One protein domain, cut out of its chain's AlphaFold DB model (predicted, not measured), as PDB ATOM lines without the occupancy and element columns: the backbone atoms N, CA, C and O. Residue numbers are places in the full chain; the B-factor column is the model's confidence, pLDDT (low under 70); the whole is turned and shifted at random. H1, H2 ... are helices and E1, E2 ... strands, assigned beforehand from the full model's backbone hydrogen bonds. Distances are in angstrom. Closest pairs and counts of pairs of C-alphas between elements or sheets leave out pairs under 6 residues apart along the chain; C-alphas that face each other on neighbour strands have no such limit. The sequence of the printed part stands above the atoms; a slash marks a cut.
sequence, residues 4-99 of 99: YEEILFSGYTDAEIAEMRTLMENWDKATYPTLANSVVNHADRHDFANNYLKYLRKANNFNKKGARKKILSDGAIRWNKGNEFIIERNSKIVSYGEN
ATOM      1  N   TYR A   4     118.034 -49.008 185.354       97.25
ATOM      2  CA  TYR A   4     117.569 -50.388 185.414       97.25
ATOM      3  C   TYR A   4     116.049 -50.500 185.448       97.25
ATOM      4  O   TYR A   4     115.540 -51.533 185.034       97.25
ATOM      5  N   GLU A   5     115.310 -49.476 185.890       96.50
ATOM      6  CA  GLU A   5     113.846 -49.474 185.752       96.50
ATOM      7  C   GLU A   5     113.438 -49.368 184.280       96.50
ATOM      8  O   GLU A   5     112.514 -50.058 183.856       96.50
ATOM      9  N   GLU A   6     114.156 -48.564 183.490       95.88
ATOM     10  CA  GLU A   6     113.931 -48.463 182.043       95.88
ATOM     11  C   GLU A   6     114.146 -49.821 181.362       95.88
ATOM     12  O   GLU A   6     113.291 -50.262 180.600       95.88
ATOM     13  N   ILE A   7     115.233 -50.528 181.695       96.88
ATOM     14  CA  ILE A   7     115.500 -51.880 181.178       96.88
ATOM     15  C   ILE A   7     114.433 -52.870 181.656       96.88
ATOM     16  O   ILE A   7     113.900 -53.638 180.856       96.88
ATOM     17  N   LEU A   8     114.127 -52.858 182.954       97.56
ATOM     18  CA  LEU A   8     113.231 -53.819 183.591       97.56
ATOM     19  C   LEU A   8     111.812 -53.744 183.020       97.56
ATOM     20  O   LEU A   8     111.181 -54.778 182.825       97.56
ATOM     21  N   PHE A   9     111.319 -52.535 182.750       97.50
ATOM     22  CA  PHE A   9     109.948 -52.303 182.292       97.50
ATOM     23  C   PHE A   9     109.818 -52.128 180.774       97.50
ATOM     24  O   PHE A   9     108.699 -52.067 180.262       97.50
ATOM     25  N   SER A  10     110.930 -52.072 180.037       96.88
ATOM     26  CA  SER A  10     110.918 -51.895 178.585       96.88
ATOM     27  C   SER A  10     110.110 -52.989 177.881       96.88
ATOM     28  O   SER A  10     110.403 -54.177 177.999       96.88
ATOM     29  N   GLY A  11     109.125 -52.570 177.083       96.75
ATOM     30  CA  GLY A  11     108.301 -53.460 176.262       96.75
ATOM     31  C   GLY A  11     107.125 -54.120 176.989       96.75
ATOM     32  O   GLY A  11     106.366 -54.836 176.340       96.75
ATOM     33  N   TYR A  12     106.944 -53.865 178.288       98.19
ATOM     34  CA  TYR A  12     105.790 -54.338 179.053       98.19
ATOM     35  C   TYR A  12     104.644 -53.320 179.058       98.19
ATOM     36  O   TYR A  12     104.852 -52.110 178.979       98.19
ATOM     37  N   THR A  13     103.418 -53.822 179.166       98.50
ATOM     38  CA  THR A  13     102.209 -53.005 179.344       98.50
ATOM     39  C   THR A  13     102.095 -52.460 180.770       98.50
ATOM     40  O   THR A  13     102.669 -53.017 181.702       98.50
ATOM     41  N   ASP A  14     101.279 -51.424 180.986       98.38
ATOM     42  CA  ASP A  14     101.050 -50.864 182.330       98.38
ATOM     43  C   ASP A  14     100.546 -51.911 183.340       98.38
ATOM     44  O   ASP A  14     100.937 -51.894 184.507       98.38
ATOM     45  N   ALA A  15      99.712 -52.855 182.890       98.56
ATOM     46  CA  ALA A  15      99.210 -53.945 183.727       98.56
ATOM     47  C   ALA A  15     100.330 -54.918 184.135       98.56
ATOM     48  O   ALA A  15     100.412 -55.321 185.294       98.56
ATOM     49  N   GLU A  16     101.217 -55.261 183.200       98.62
ATOM     50  CA  GLU A  16     102.389 -56.093 183.473       98.62
ATOM     51  C   GLU A  16     103.373 -55.374 184.396       98.62
ATOM     52  O   GLU A  16     103.848 -55.968 185.359       98.62
ATOM     53  N   ILE A  17     103.621 -54.080 184.183       98.56
ATOM     54  CA  ILE A  17     104.478 -53.267 185.054       98.56
ATOM     55  C   ILE A  17     103.899 -53.201 186.475       98.56
ATOM     56  O   ILE A  17     104.643 -53.327 187.452       98.56
ATOM     57  N   ALA A  18     102.580 -53.043 186.622       98.50
ATOM     58  CA  ALA A  18     101.916 -53.068 187.925       98.50
ATOM     59  C   ALA A  18     102.080 -54.427 188.636       98.50
ATOM     60  O   ALA A  18     102.354 -54.474 189.842       98.50
ATOM     61  N   GLU A  19     101.990 -55.533 187.894       98.56
ATOM     62  CA  GLU A  19     102.267 -56.870 188.422       98.56
ATOM     63  C   GLU A  19     103.735 -57.014 188.839       98.56
ATOM     64  O   GLU A  19     104.017 -57.463 189.948       98.56
ATOM     65  N   MET A  20     104.675 -56.588 187.994       98.56
ATOM     66  CA  MET A  20     106.105 -56.632 188.306       98.56
ATOM     67  C   MET A  20     106.415 -55.872 189.593       98.56
ATOM     68  O   MET A  20     107.104 -56.410 190.456       98.56
ATOM     69  N   ARG A  21     105.855 -54.667 189.769       98.19
ATOM     70  CA  ARG A  21     106.004 -53.879 191.003       98.19
ATOM     71  C   ARG A  21     105.499 -54.642 192.226       98.19
ATOM     72  O   ARG A  21     106.225 -54.723 193.210       98.19
ATOM     73  N   THR A  22     104.322 -55.262 192.132       98.31
ATOM     74  CA  THR A  22     103.764 -56.108 193.204       98.31
ATOM     75  C   THR A  22     104.690 -57.284 193.533       98.31
ATOM     76  O   THR A  22     104.998 -57.544 194.692       98.31
ATOM     77  N   LEU A  23     105.195 -57.989 192.518       98.19
ATOM     78  CA  LEU A  23     106.102 -59.128 192.699       98.19
ATOM     79  C   LEU A  23     107.448 -58.714 193.317       98.19
ATOM     80  O   LEU A  23     108.039 -59.482 194.080       98.19
ATOM     81  N   MET A  24     107.926 -57.511 192.992       97.62
ATOM     82  CA  MET A  24     109.159 -56.928 193.525       97.62
ATOM     83  C   MET A  24     109.047 -56.523 194.996       97.62
ATOM     84  O   MET A  24     110.076 -56.420 195.656       97.62
ATOM     85  N   GLU A  25     107.843 -56.365 195.557       96.81
ATOM     86  CA  GLU A  25     107.681 -56.118 196.997       96.81
ATOM     87  C   GLU A  25     108.286 -57.249 197.835       96.81
ATOM     88  O   GLU A  25     108.751 -57.008 198.948       96.81
ATOM     89  N   ASN A  26     108.343 -58.474 197.305       95.75
ATOM     90  CA  ASN A  26     108.969 -59.630 197.951       95.75
ATOM     91  C   ASN A  26     110.479 -59.746 197.696       95.75
ATOM     92  O   ASN A  26     111.102 -60.683 198.197       95.75
ATOM     93  N   TRP A  27     111.075 -58.812 196.955       97.31
ATOM     94  CA  TRP A  27     112.480 -58.836 196.555       97.31
ATOM     95  C   TRP A  27     113.342 -57.922 197.437       97.31
ATOM     96  O   TRP A  27     112.898 -56.876 197.904       97.31
ATOM     97  N   ASP A  28     114.593 -58.309 197.664       95.69
ATOM     98  CA  ASP A  28     115.607 -57.523 198.364       95.69
ATOM     99  C   ASP A  28     116.748 -57.194 197.406       95.69
ATOM    100  O   ASP A  28     117.240 -58.050 196.670       95.69
ATOM    101  N   LYS A  29     117.189 -55.935 197.418       94.69
ATOM    102  CA  LYS A  29     118.251 -55.466 196.521       94.69
ATOM    103  C   LYS A  29     119.636 -56.015 196.874       94.69
ATOM    104  O   LYS A  29     120.586 -55.743 196.150       94.69
ATOM    105  N   ALA A  30     119.789 -56.705 198.001       91.38
ATOM    106  CA  ALA A  30     121.047 -57.150 198.580       91.38
ATOM    107  C   ALA A  30     122.100 -56.031 198.596       91.38
ATOM    108  O   ALA A  30     121.949 -55.027 199.291       91.38
ATOM    109  N   THR A  31     123.180 -56.198 197.835       92.25
ATOM    110  CA  THR A  31     124.282 -55.232 197.737       92.25
ATOM    111  C   THR A  31     124.169 -54.308 196.523       92.25
ATOM    112  O   THR A  31     125.048 -53.476 196.320       92.25
ATOM    113  N   TYR A  32     123.122 -54.437 195.702       95.00
ATOM    114  CA  TYR A  32     122.957 -53.615 194.507       95.00
ATOM    115  C   TYR A  32     122.492 -52.191 194.869       95.00
ATOM    116  O   TYR A  32     121.808 -51.983 195.884       95.00
ATOM    117  N   PRO A  33     122.840 -51.186 194.041       95.31
ATOM    118  CA  PRO A  33     122.382 -49.809 194.211       95.31
ATOM    119  C   PRO A  33     120.858 -49.701 194.341       95.31
ATOM    120  O   PRO A  33     120.369 -49.118 195.313       95.31
ATOM    121  N   THR A  34     120.121 -50.339 193.428       96.69
ATOM    122  CA  THR A  34     118.655 -50.297 193.348       96.69
ATOM    123  C   THR A  34     118.048 -51.693 193.251       96.69
ATOM    124  O   THR A  34     118.734 -52.676 192.952       96.69
ATOM    125  N   LEU A  35     116.743 -51.779 193.522       96.50
ATOM    126  CA  LEU A  35     115.994 -53.027 193.409       96.50
ATOM    127  C   LEU A  35     115.928 -53.510 191.955       96.50
ATOM    128  O   LEU A  35     116.157 -54.688 191.698       96.50
ATOM    129  N   ALA A  36     115.697 -52.595 191.008       97.50
ATOM    130  CA  ALA A  36     115.669 -52.920 189.587       97.50
ATOM    131  C   ALA A  36     117.022 -53.455 189.095       97.50
ATOM    132  O   ALA A  36     117.048 -54.457 188.387       97.50
ATOM    133  N   ASN A  37     118.144 -52.875 189.548       98.06
ATOM    134  CA  ASN A  37     119.480 -53.388 189.225       98.06
ATOM    135  C   ASN A  37     119.660 -54.839 189.692       98.06
ATOM    136  O   ASN A  37     120.092 -55.691 188.919       98.06
ATOM    137  N   SER A  38     119.261 -55.140 190.932       97.44
ATOM    138  CA  SER A  38     119.312 -56.506 191.462       97.44
ATOM    139  C   SER A  38     118.510 -57.484 190.597       97.44
ATOM    140  O   SER A  38     119.045 -58.513 190.188       97.44
ATOM    141  N   VAL A  39     117.255 -57.148 190.276       97.75
ATOM    142  CA  VAL A  39     116.374 -58.016 189.479       97.75
ATOM    143  C   VAL A  39     116.933 -58.242 188.075       97.75
ATOM    144  O   VAL A  39     117.045 -59.395 187.665       97.75
ATOM    145  N   VAL A  40     117.321 -57.178 187.363       97.94
ATOM    146  CA  VAL A  40     117.874 -57.274 186.001       97.94
ATOM    147  C   VAL A  40     119.150 -58.115 186.004       97.94
ATOM    148  O   VAL A  40     119.238 -59.093 185.267       97.94
ATOM    149  N   ASN A  41     120.102 -57.822 186.899       97.62
ATOM    150  CA  ASN A  41     121.366 -58.556 186.944       97.62
ATOM    151  C   ASN A  41     121.163 -60.053 187.217       97.62
ATOM    152  O   ASN A  41     121.796 -60.893 186.578       97.62
ATOM    153  N   HIS A  42     120.289 -60.400 188.165       97.19
ATOM    154  CA  HIS A  42     120.030 -61.799 188.482       97.19
ATOM    155  C   HIS A  42     119.229 -62.511 187.388       97.19
ATOM    156  O   HIS A  42     119.545 -63.658 187.081       97.19
ATOM    157  N   ALA A  43     118.248 -61.854 186.765       97.44
ATOM    158  CA  ALA A  43     117.517 -62.417 185.634       97.44
ATOM    159  C   ALA A  43     118.452 -62.723 184.455       97.44
ATOM    160  O   ALA A  43     118.429 -63.836 183.927       97.44
ATOM    161  N   ASP A  44     119.327 -61.783 184.097       97.31
ATOM    162  CA  ASP A  44     120.272 -61.934 182.988       97.31
ATOM    163  C   ASP A  44     121.253 -63.087 183.224       97.31
ATOM    164  O   ASP A  44     121.517 -63.884 182.329       97.31
ATOM    165  N   ARG A  45     121.755 -63.228 184.458       96.31
ATOM    166  CA  ARG A  45     122.664 -64.320 184.852       96.31
ATOM    167  C   ARG A  45     122.014 -65.702 184.879       96.31
ATOM    168  O   ARG A  45     122.735 -66.690 185.012       96.31
ATOM    169  N   HIS A  46     120.688 -65.765 184.824       95.50
ATOM    170  CA  HIS A  46     119.904 -66.996 184.898       95.50
ATOM    171  C   HIS A  46     119.064 -67.229 183.633       95.50
ATOM    172  O   HIS A  46     118.058 -67.925 183.702       95.50
ATOM    173  N   ASP A  47     119.477 -66.656 182.496       94.75
ATOM    174  CA  ASP A  47     118.867 -66.855 181.172       94.75
ATOM    175  C   ASP A  47     117.435 -66.298 181.023       94.75
ATOM    176  O   ASP A  47     116.642 -66.756 180.197       94.75
ATOM    177  N   PHE A  48     117.102 -65.257 181.793       96.50
ATOM    178  CA  PHE A  48     115.838 -64.513 181.689       96.50
ATOM    179  C   PHE A  48     116.002 -63.106 181.104       96.50
ATOM    180  O   PHE A  48     115.107 -62.273 181.273       96.50
ATOM    181  N   ALA A  49     117.105 -62.828 180.407       95.00
ATOM    182  CA  ALA A  49     117.302 -61.547 179.735       95.00
ATOM    183  C   ALA A  49     116.097 -61.213 178.834       95.00
ATOM    184  O   ALA A  49     115.648 -62.041 178.039       95.00
ATOM    185  N   ASN A  50     115.554 -59.999 178.979       94.06
ATOM    186  CA  ASN A  50     114.325 -59.523 178.318       94.06
ATOM    187  C   ASN A  50     113.030 -60.289 178.676       94.06
ATOM    188  O   ASN A  50     112.006 -60.111 178.019       94.06
ATOM    189  N   ASN A  51     113.040 -61.142 179.707       97.06
ATOM    190  CA  ASN A  51     111.858 -61.853 180.201       97.06
ATOM    191  C   ASN A  51     111.722 -61.750 181.730       97.06
ATOM    192  O   ASN A  51     111.492 -62.732 182.447       97.06
ATOM    193  N   TYR A  52     111.869 -60.524 182.229       98.19
ATOM    194  CA  TYR A  52     111.908 -60.202 183.652       98.19
ATOM    195  C   TYR A  52     110.592 -60.492 184.381       98.19
ATOM    196  O   TYR A  52     110.610 -60.951 185.524       98.19
ATOM    197  N   LEU A  53     109.438 -60.304 183.734       98.56
ATOM    198  CA  LEU A  53     108.155 -60.664 184.344       98.56
ATOM    199  C   LEU A  53     108.057 -62.178 184.590       98.56
ATOM    200  O   LEU A  53     107.633 -62.611 185.664       98.56
ATOM    201  N   LYS A  54     108.502 -63.008 183.635       98.19
ATOM    202  CA  LYS A  54     108.558 -64.466 183.830       98.19
ATOM    203  C   LYS A  54     109.500 -64.820 184.978       98.19
ATOM    204  O   LYS A  54     109.130 -65.643 185.811       98.19
ATOM    205  N   TYR A  55     110.666 -64.182 185.048       98.25
ATOM    206  CA  TYR A  55     111.617 -64.365 186.143       98.25
ATOM    207  C   TYR A  55     110.982 -64.097 187.517       98.25
ATOM    208  O   TYR A  55     110.980 -64.972 188.386       98.25
ATOM    209  N   LEU A  56     110.356 -62.927 187.684       98.31
ATOM    210  CA  LEU A  56     109.684 -62.522 188.923       98.31
ATOM    211  C   LEU A  56     108.538 -63.469 189.308       98.31
ATOM    212  O   LEU A  56     108.395 -63.820 190.484       98.31
ATOM    213  N   ARG A  57     107.741 -63.919 188.329       98.31
ATOM    214  CA  ARG A  57     106.663 -64.898 188.543       98.31
ATOM    215  C   ARG A  57     107.210 -66.246 189.008       98.31
ATOM    216  O   ARG A  57     106.684 -66.812 189.963       98.31
ATOM    217  N   LYS A  58     108.256 -66.774 188.361       97.62
ATOM    218  CA  LYS A  58     108.855 -68.062 188.754       97.62
ATOM    219  C   LYS A  58     109.462 -67.992 190.154       97.62
ATOM    220  O   LYS A  58     109.230 -68.899 190.950       97.62
ATOM    221  N   ALA A  59     110.145 -66.896 190.477       97.56
ATOM    222  CA  ALA A  59     110.699 -66.670 191.805       97.56
ATOM    223  C   ALA A  59     109.611 -66.654 192.895       97.56
ATOM    224  O   ALA A  59     109.717 -67.388 193.875       97.56
ATOM    225  N   ASN A  60     108.533 -65.883 192.703       97.25
ATOM    226  CA  ASN A  60     107.424 -65.820 193.665       97.25
ATOM    227  C   ASN A  60     106.656 -67.148 193.785       97.25
ATOM    228  O   ASN A  60     106.169 -67.483 194.862       97.25
ATOM    229  N   ASN A  61     106.588 -67.936 192.708       96.75
ATOM    230  CA  ASN A  61     105.924 -69.241 192.700       96.75
ATOM    231  C   ASN A  61     106.818 -70.401 193.181       96.75
ATOM    232  O   ASN A  61     106.371 -71.553 193.193       96.75
ATOM    233  N   PHE A  62     108.068 -70.144 193.585       97.19
ATOM    234  CA  PHE A  62     108.972 -71.201 194.030       97.19
ATOM    235  C   PHE A  62     108.432 -71.914 195.281       97.19
ATOM    236  O   PHE A  62     108.334 -71.360 196.378       97.19
ATOM    237  N   ASN A  63     108.126 -73.206 195.143       94.50
ATOM    238  CA  ASN A  63     107.565 -73.998 196.232       94.50
ATOM    239  C   ASN A  63     108.656 -74.634 197.109       94.50
ATOM    240  O   ASN A  63     109.218 -75.678 196.759       94.50
ATOM    241  N   LYS A  64     108.847 -74.085 198.314       95.31
ATOM    242  CA  LYS A  64     109.814 -74.568 199.318       95.31
ATOM    243  C   LYS A  64     109.489 -75.942 199.916       95.31
ATOM    244  O   LYS A  64     110.371 -76.569 200.501       95.31
ATOM    245  N   LYS A  65     108.255 -76.452 199.793       95.44
ATOM    246  CA  LYS A  65     107.890 -77.774 200.333       95.44
ATOM    247  C   LYS A  65     108.739 -78.857 199.666       95.44
ATOM    248  O   LYS A  65     108.680 -79.031 198.448       95.44
ATOM    249  N   GLY A  66     109.514 -79.583 200.472       95.50
ATOM    250  CA  GLY A  66     110.438 -80.618 200.001       95.50
ATOM    251  C   GLY A  66     111.729 -80.088 199.361       95.50
ATOM    252  O   GLY A  66     112.494 -80.881 198.820       95.50
ATOM    253  N   ALA A  67     111.987 -78.776 199.406       97.56
ATOM    254  CA  ALA A  67     113.242 -78.203 198.938       97.56
ATOM    255  C   ALA A  67     114.376 -78.462 199.945       97.56
ATOM    256  O   ALA A  67     114.187 -78.395 201.161       97.56
ATOM    257  N   ARG A  68     115.585 -78.716 199.438       97.12
ATOM    258  CA  ARG A  68     116.800 -78.843 200.250       97.12
ATOM    259  C   ARG A  68     117.280 -77.456 200.669       97.12
ATOM    260  O   ARG A  68     117.573 -76.622 199.813       97.12
ATOM    261  N   LYS A  69     117.387 -77.228 201.978       97.25
ATOM    262  CA  LYS A  69     117.862 -75.971 202.572       97.25
ATOM    263  C   LYS A  69     119.383 -75.987 202.741       97.25
ATOM    264  O   LYS A  69     119.925 -76.938 203.296       97.25
ATOM    265  N   LYS A  70     120.057 -74.913 202.330       96.81
ATOM    266  CA  LYS A  70     121.481 -74.652 202.590       96.81
ATOM    267  C   LYS A  70     121.651 -73.219 203.088       96.81
ATOM    268  O   LYS A  70     121.174 -72.292 202.442       96.81
ATOM    269  N   ILE A  71     122.330 -73.039 204.216       96.62
ATOM    270  CA  ILE A  71     122.745 -71.712 204.691       96.62
ATOM    271  C   ILE A  71     124.056 -71.361 203.978       96.62
ATOM    272  O   ILE A  71     124.967 -72.190 203.912       96.62
ATOM    273  N   LEU A  72     124.114 -70.179 203.372       94.94
ATOM    274  CA  LEU A  72     125.283 -69.646 202.678       94.94
ATOM    275  C   LEU A  72     126.210 -68.923 203.668       94.94
ATOM    276  O   LEU A  72     125.816 -68.605 204.790       94.94
ATOM    277  N   SER A  73     127.456 -68.670 203.264       92.44
ATOM    278  CA  SER A  73     128.480 -68.049 204.120       92.44
ATOM    279  C   SER A  73     128.138 -66.625 204.564       92.44
ATOM    280  O   SER A  73     128.643 -66.163 205.579       92.44
ATOM    281  N   ASP A  74     127.274 -65.939 203.819       89.38
ATOM    282  CA  ASP A  74     126.770 -64.593 204.100       89.38
ATOM    283  C   ASP A  74     125.459 -64.594 204.920       89.38
ATOM    284  O   ASP A  74     124.821 -63.553 205.076       89.38
ATOM    285  N   GLY A  75     125.026 -65.761 205.409       92.19
ATOM    286  CA  GLY A  75     123.793 -65.940 206.177       92.19
ATOM    287  C   GLY A  75     122.515 -66.043 205.337       92.19
ATOM    288  O   GLY A  75     121.451 -66.313 205.898       92.19
ATOM    289  N   ALA A  76     122.585 -65.882 204.011       95.75
ATOM    290  CA  ALA A  76     121.432 -66.115 203.148       95.75
ATOM    291  C   ALA A  76     121.060 -67.607 203.112       95.75
ATOM    292  O   ALA A  76     121.882 -68.499 203.332       95.75
ATOM    293  N   ILE A  77     119.795 -67.899 202.825       97.56
ATOM    294  CA  ILE A  77     119.275 -69.262 202.753       97.56
ATOM    295  C   ILE A  77     119.004 -69.592 201.293       97.56
ATOM    296  O   ILE A  77     118.154 -68.973 200.661       97.56
ATOM    297  N   ARG A  78     119.679 -70.614 200.770       97.38
ATOM    298  CA  ARG A  78     119.377 -71.196 199.465       97.38
ATOM    299  C   ARG A  78     118.471 -72.411 199.631       97.38
ATOM    300  O   ARG A  78     118.840 -73.383 200.294       97.38
ATOM    301  N   TRP A  79     117.315 -72.386 198.985       97.88
ATOM    302  CA  TRP A  79     116.424 -73.531 198.836       97.88
ATOM    303  C   TRP A  79     116.587 -74.104 197.432       97.88
ATOM    304  O   TRP A  79     116.459 -73.371 196.460       97.88
ATOM    305  N   ASN A  80     116.863 -75.402 197.315       97.38
ATOM    306  CA  ASN A  80     117.010 -76.087 196.026       97.38
ATOM    307  C   ASN A  80     115.918 -77.140 195.857       97.38
ATOM    308  O   ASN A  80     115.694 -77.941 196.769       97.38
ATOM    309  N   LYS A  81     115.277 -77.186 194.691       96.75
ATOM    310  CA  LYS A  81     114.245 -78.171 194.372       96.75
ATOM    311  C   LYS A  81     114.303 -78.550 192.897       96.75
ATOM    312  O   LYS A  81     114.047 -77.724 192.031       96.75
ATOM    313  N   GLY A  82     114.608 -79.818 192.623       94.69
ATOM    314  CA  GLY A  82     114.845 -80.267 191.252       94.69
ATOM    315  C   GLY A  82     115.983 -79.463 190.625       94.69
ATOM    316  O   GLY A  82     117.056 -79.373 191.223       94.69
ATOM    317  N   ASN A  83     115.712 -78.860 189.466       93.94
ATOM    318  CA  ASN A  83     116.670 -78.003 188.776       93.94
ATOM    319  C   ASN A  83     116.618 -76.531 189.207       93.94
ATOM    320  O   ASN A  83     117.405 -75.738 188.729       93.94
ATOM    321  N   GLU A  84     115.713 -76.138 190.097       96.56
ATOM    322  CA  GLU A  84     115.503 -74.728 190.431       96.56
ATOM    323  C   GLU A  84     116.008 -74.409 191.839       96.56
ATOM    324  O   GLU A  84     116.073 -75.272 192.729       96.56
ATOM    325  N   PHE A  85     116.320 -73.141 192.076       97.44
ATOM    326  CA  PHE A  85     116.634 -72.644 193.404       97.44
ATOM    327  C   PHE A  85     116.131 -71.220 193.634       97.44
ATOM    328  O   PHE A  85     115.986 -70.421 192.712       97.44
ATOM    329  N   ILE A  86     115.932 -70.894 194.909       97.75
ATOM    330  CA  ILE A  86     115.723 -69.526 195.378       97.75
ATOM    331  C   ILE A  86     116.684 -69.230 196.526       97.75
ATOM    332  O   ILE A  86     116.963 -70.094 197.363       97.75
ATOM    333  N   ILE A  87     117.221 -68.017 196.549       97.44
ATOM    334  CA  ILE A  87     118.055 -67.484 197.622       97.44
ATOM    335  C   ILE A  87     117.254 -66.403 198.327       97.44
ATOM    336  O   ILE A  87     116.752 -65.481 197.686       97.44
ATOM    337  N   GLU A  88     117.165 -66.511 199.647       96.69
ATOM    338  CA  GLU A  88     116.427 -65.581 200.487       96.69
ATOM    339  C   GLU A  88     117.294 -65.013 201.600       96.69
ATOM    340  O   GLU A  88     118.144 -65.699 202.174       96.69
ATOM    341  N   ARG A  89     117.009 -63.767 201.964       94.19
ATOM    342  CA  ARG A  89     117.570 -63.095 203.132       94.19
ATOM    343  C   ARG A  89     116.446 -62.321 203.809       94.19
ATOM    344  O   ARG A  89     115.694 -61.630 203.137       94.19
ATOM    345  N   ASN A  90     116.294 -62.468 205.126       91.69
ATOM    346  CA  ASN A  90     115.240 -61.794 205.900       91.69
ATOM    347  C   ASN A  90     113.825 -61.963 205.302       91.69
ATOM    348  O   ASN A  90     113.054 -61.011 205.229       91.69
ATOM    349  N   SER A  91     113.498 -63.178 204.848       91.88
ATOM    350  CA  SER A  91     112.215 -63.518 204.201       91.88
ATOM    351  C   SER A  91     111.926 -62.796 202.876       91.88
ATOM    352  O   SER A  91     110.795 -62.846 202.399       91.88
ATOM    353  N   LYS A  92     112.931 -62.161 202.267       96.25
ATOM    354  CA  LYS A  92     112.864 -61.572 200.927       96.25
ATOM    355  C   LYS A  92     113.717 -62.368 199.948       96.25
ATOM    356  O   LYS A  92     114.744 -62.935 200.327       96.25
ATOM    357  N   ILE A  93     113.291 -62.394 198.693       97.62
ATOM    358  CA  ILE A  93     113.996 -63.035 197.587       97.62
ATOM    359  C   ILE A  93     115.179 -62.155 197.188       97.62
ATOM    360  O   ILE A  93     115.014 -60.965 196.964       97.62
ATOM    361  N   VAL A  94     116.365 -62.743 197.083       96.81
ATOM    362  CA  VAL A  94     117.571 -62.069 196.575       96.81
ATOM    363  C   VAL A  94     117.892 -62.535 195.157       96.81
ATOM    364  O   VAL A  94     118.386 -61.768 194.339       96.81
ATOM    365  N   SER A  95     117.636 -63.813 194.868       97.12
ATOM    366  CA  SER A  95     117.895 -64.418 193.565       97.12
ATOM    367  C   SER A  95     117.016 -65.645 193.383       97.12
ATOM    368  O   SER A  95     116.811 -66.421 194.315       97.12
ATOM    369  N   TYR A  96     116.579 -65.869 192.158       98.00
ATOM    370  CA  TYR A  96     116.042 -67.135 191.669       98.00
ATOM    371  C   TYR A  96     116.890 -67.603 190.483       98.00
ATOM    372  O   TYR A  96     117.484 -66.765 189.804       98.00
ATOM    373  N   GLY A  97     116.966 -68.910 190.249       95.94
ATOM    374  CA  GLY A  97     117.660 -69.460 189.090       95.94
ATOM    375  C   GLY A  97     117.393 -70.944 188.877       95.94
ATOM    376  O   GLY A  97     116.824 -71.629 189.733       95.94
ATOM    377  N   GLU A  98     117.834 -71.433 187.725       93.06
ATOM    378  CA  GLU A  98     117.855 -72.846 187.346       93.06
ATOM    379  C   GLU A  98     119.332 -73.302 187.292       93.06
ATOM    380  O   GLU A  98     120.209 -72.480 187.018       93.06
ATOM    381  N   ASN A  99     119.632 -74.548 187.679       77.69
ATOM    382  CA  ASN A  99     120.985 -75.128 187.671       77.69
ATOM    383  C   ASN A  99     121.345 -75.748 186.318       77.69
ATOM    384  O   ASN A  99     120.422 -76.103 185.549       77.69
TER     385      ASN A  99
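This is residues 4 to 99 of the 99 residues of an uncharacterized protein of Tolypothrix campylonemoides VB511288 (UniProt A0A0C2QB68). Four crossed helices, H1 to H4, cluster at one end of the domain, and a four-stranded sheet reaches away from them, strand beside strand, to the other end. H3 and H4 pack on the sheet at its edge strand E4; E1 is the far edge. The printed part has 96 residues, with four named helices and then four named strands; the sheet's order is E1 E2 E3 E4, antiparallel throughout, and the class is mixed, helices and strands. It is compact, with a radius of gyration of the C-alphas of 12.9 A, and spans 36 by 26 by 21 A.

Find C-alpha 4 at (117.569, -50.388, 185.414), where H1, residues 4 to 9, begins. Next come H2, residues 14 to 24, 15.1 A; H3, residues 35 to 45, 15.7 A; and H4, residues 52 to 60, 12.3 A. The strands are E1, residues 68 to 71, E2, 77 to 81, E3, 84 to 89, 17.3 A, and E4, 92 to 98, 18.3 A, ending at C-alpha 98, (117.855, -72.846, 187.346).

H1 touches H3, about perpendicular at 75 degrees; their closest C-alphas, Tyr 4 and Asn 37, are 5.2 A apart. H2 touches H4 at a steep tilt of 40 degrees, the same way, closest at C-alphas 20 and 53, 6.0 A. H4 is on the sheet, over E4, at a height over the sheet of 8.6 A; H3 only grazes it. The strands form a meander, each the antiparallel neighbour of the one before: look for N 70 and O 78, 2.8 A, N 79 and O 86, 2.8 A, and N 87 and O 95, 2.8 A, within hydrogen-bond range. In H1, H2, H3 and H4 every O i to N i+4 pair is within that range.

The C-alphas farthest apart, Thr 13 and Ser 73, are 39.1 A apart. The printed part has no cut, no link is long, and no printed residue is under 70 in pLDDT.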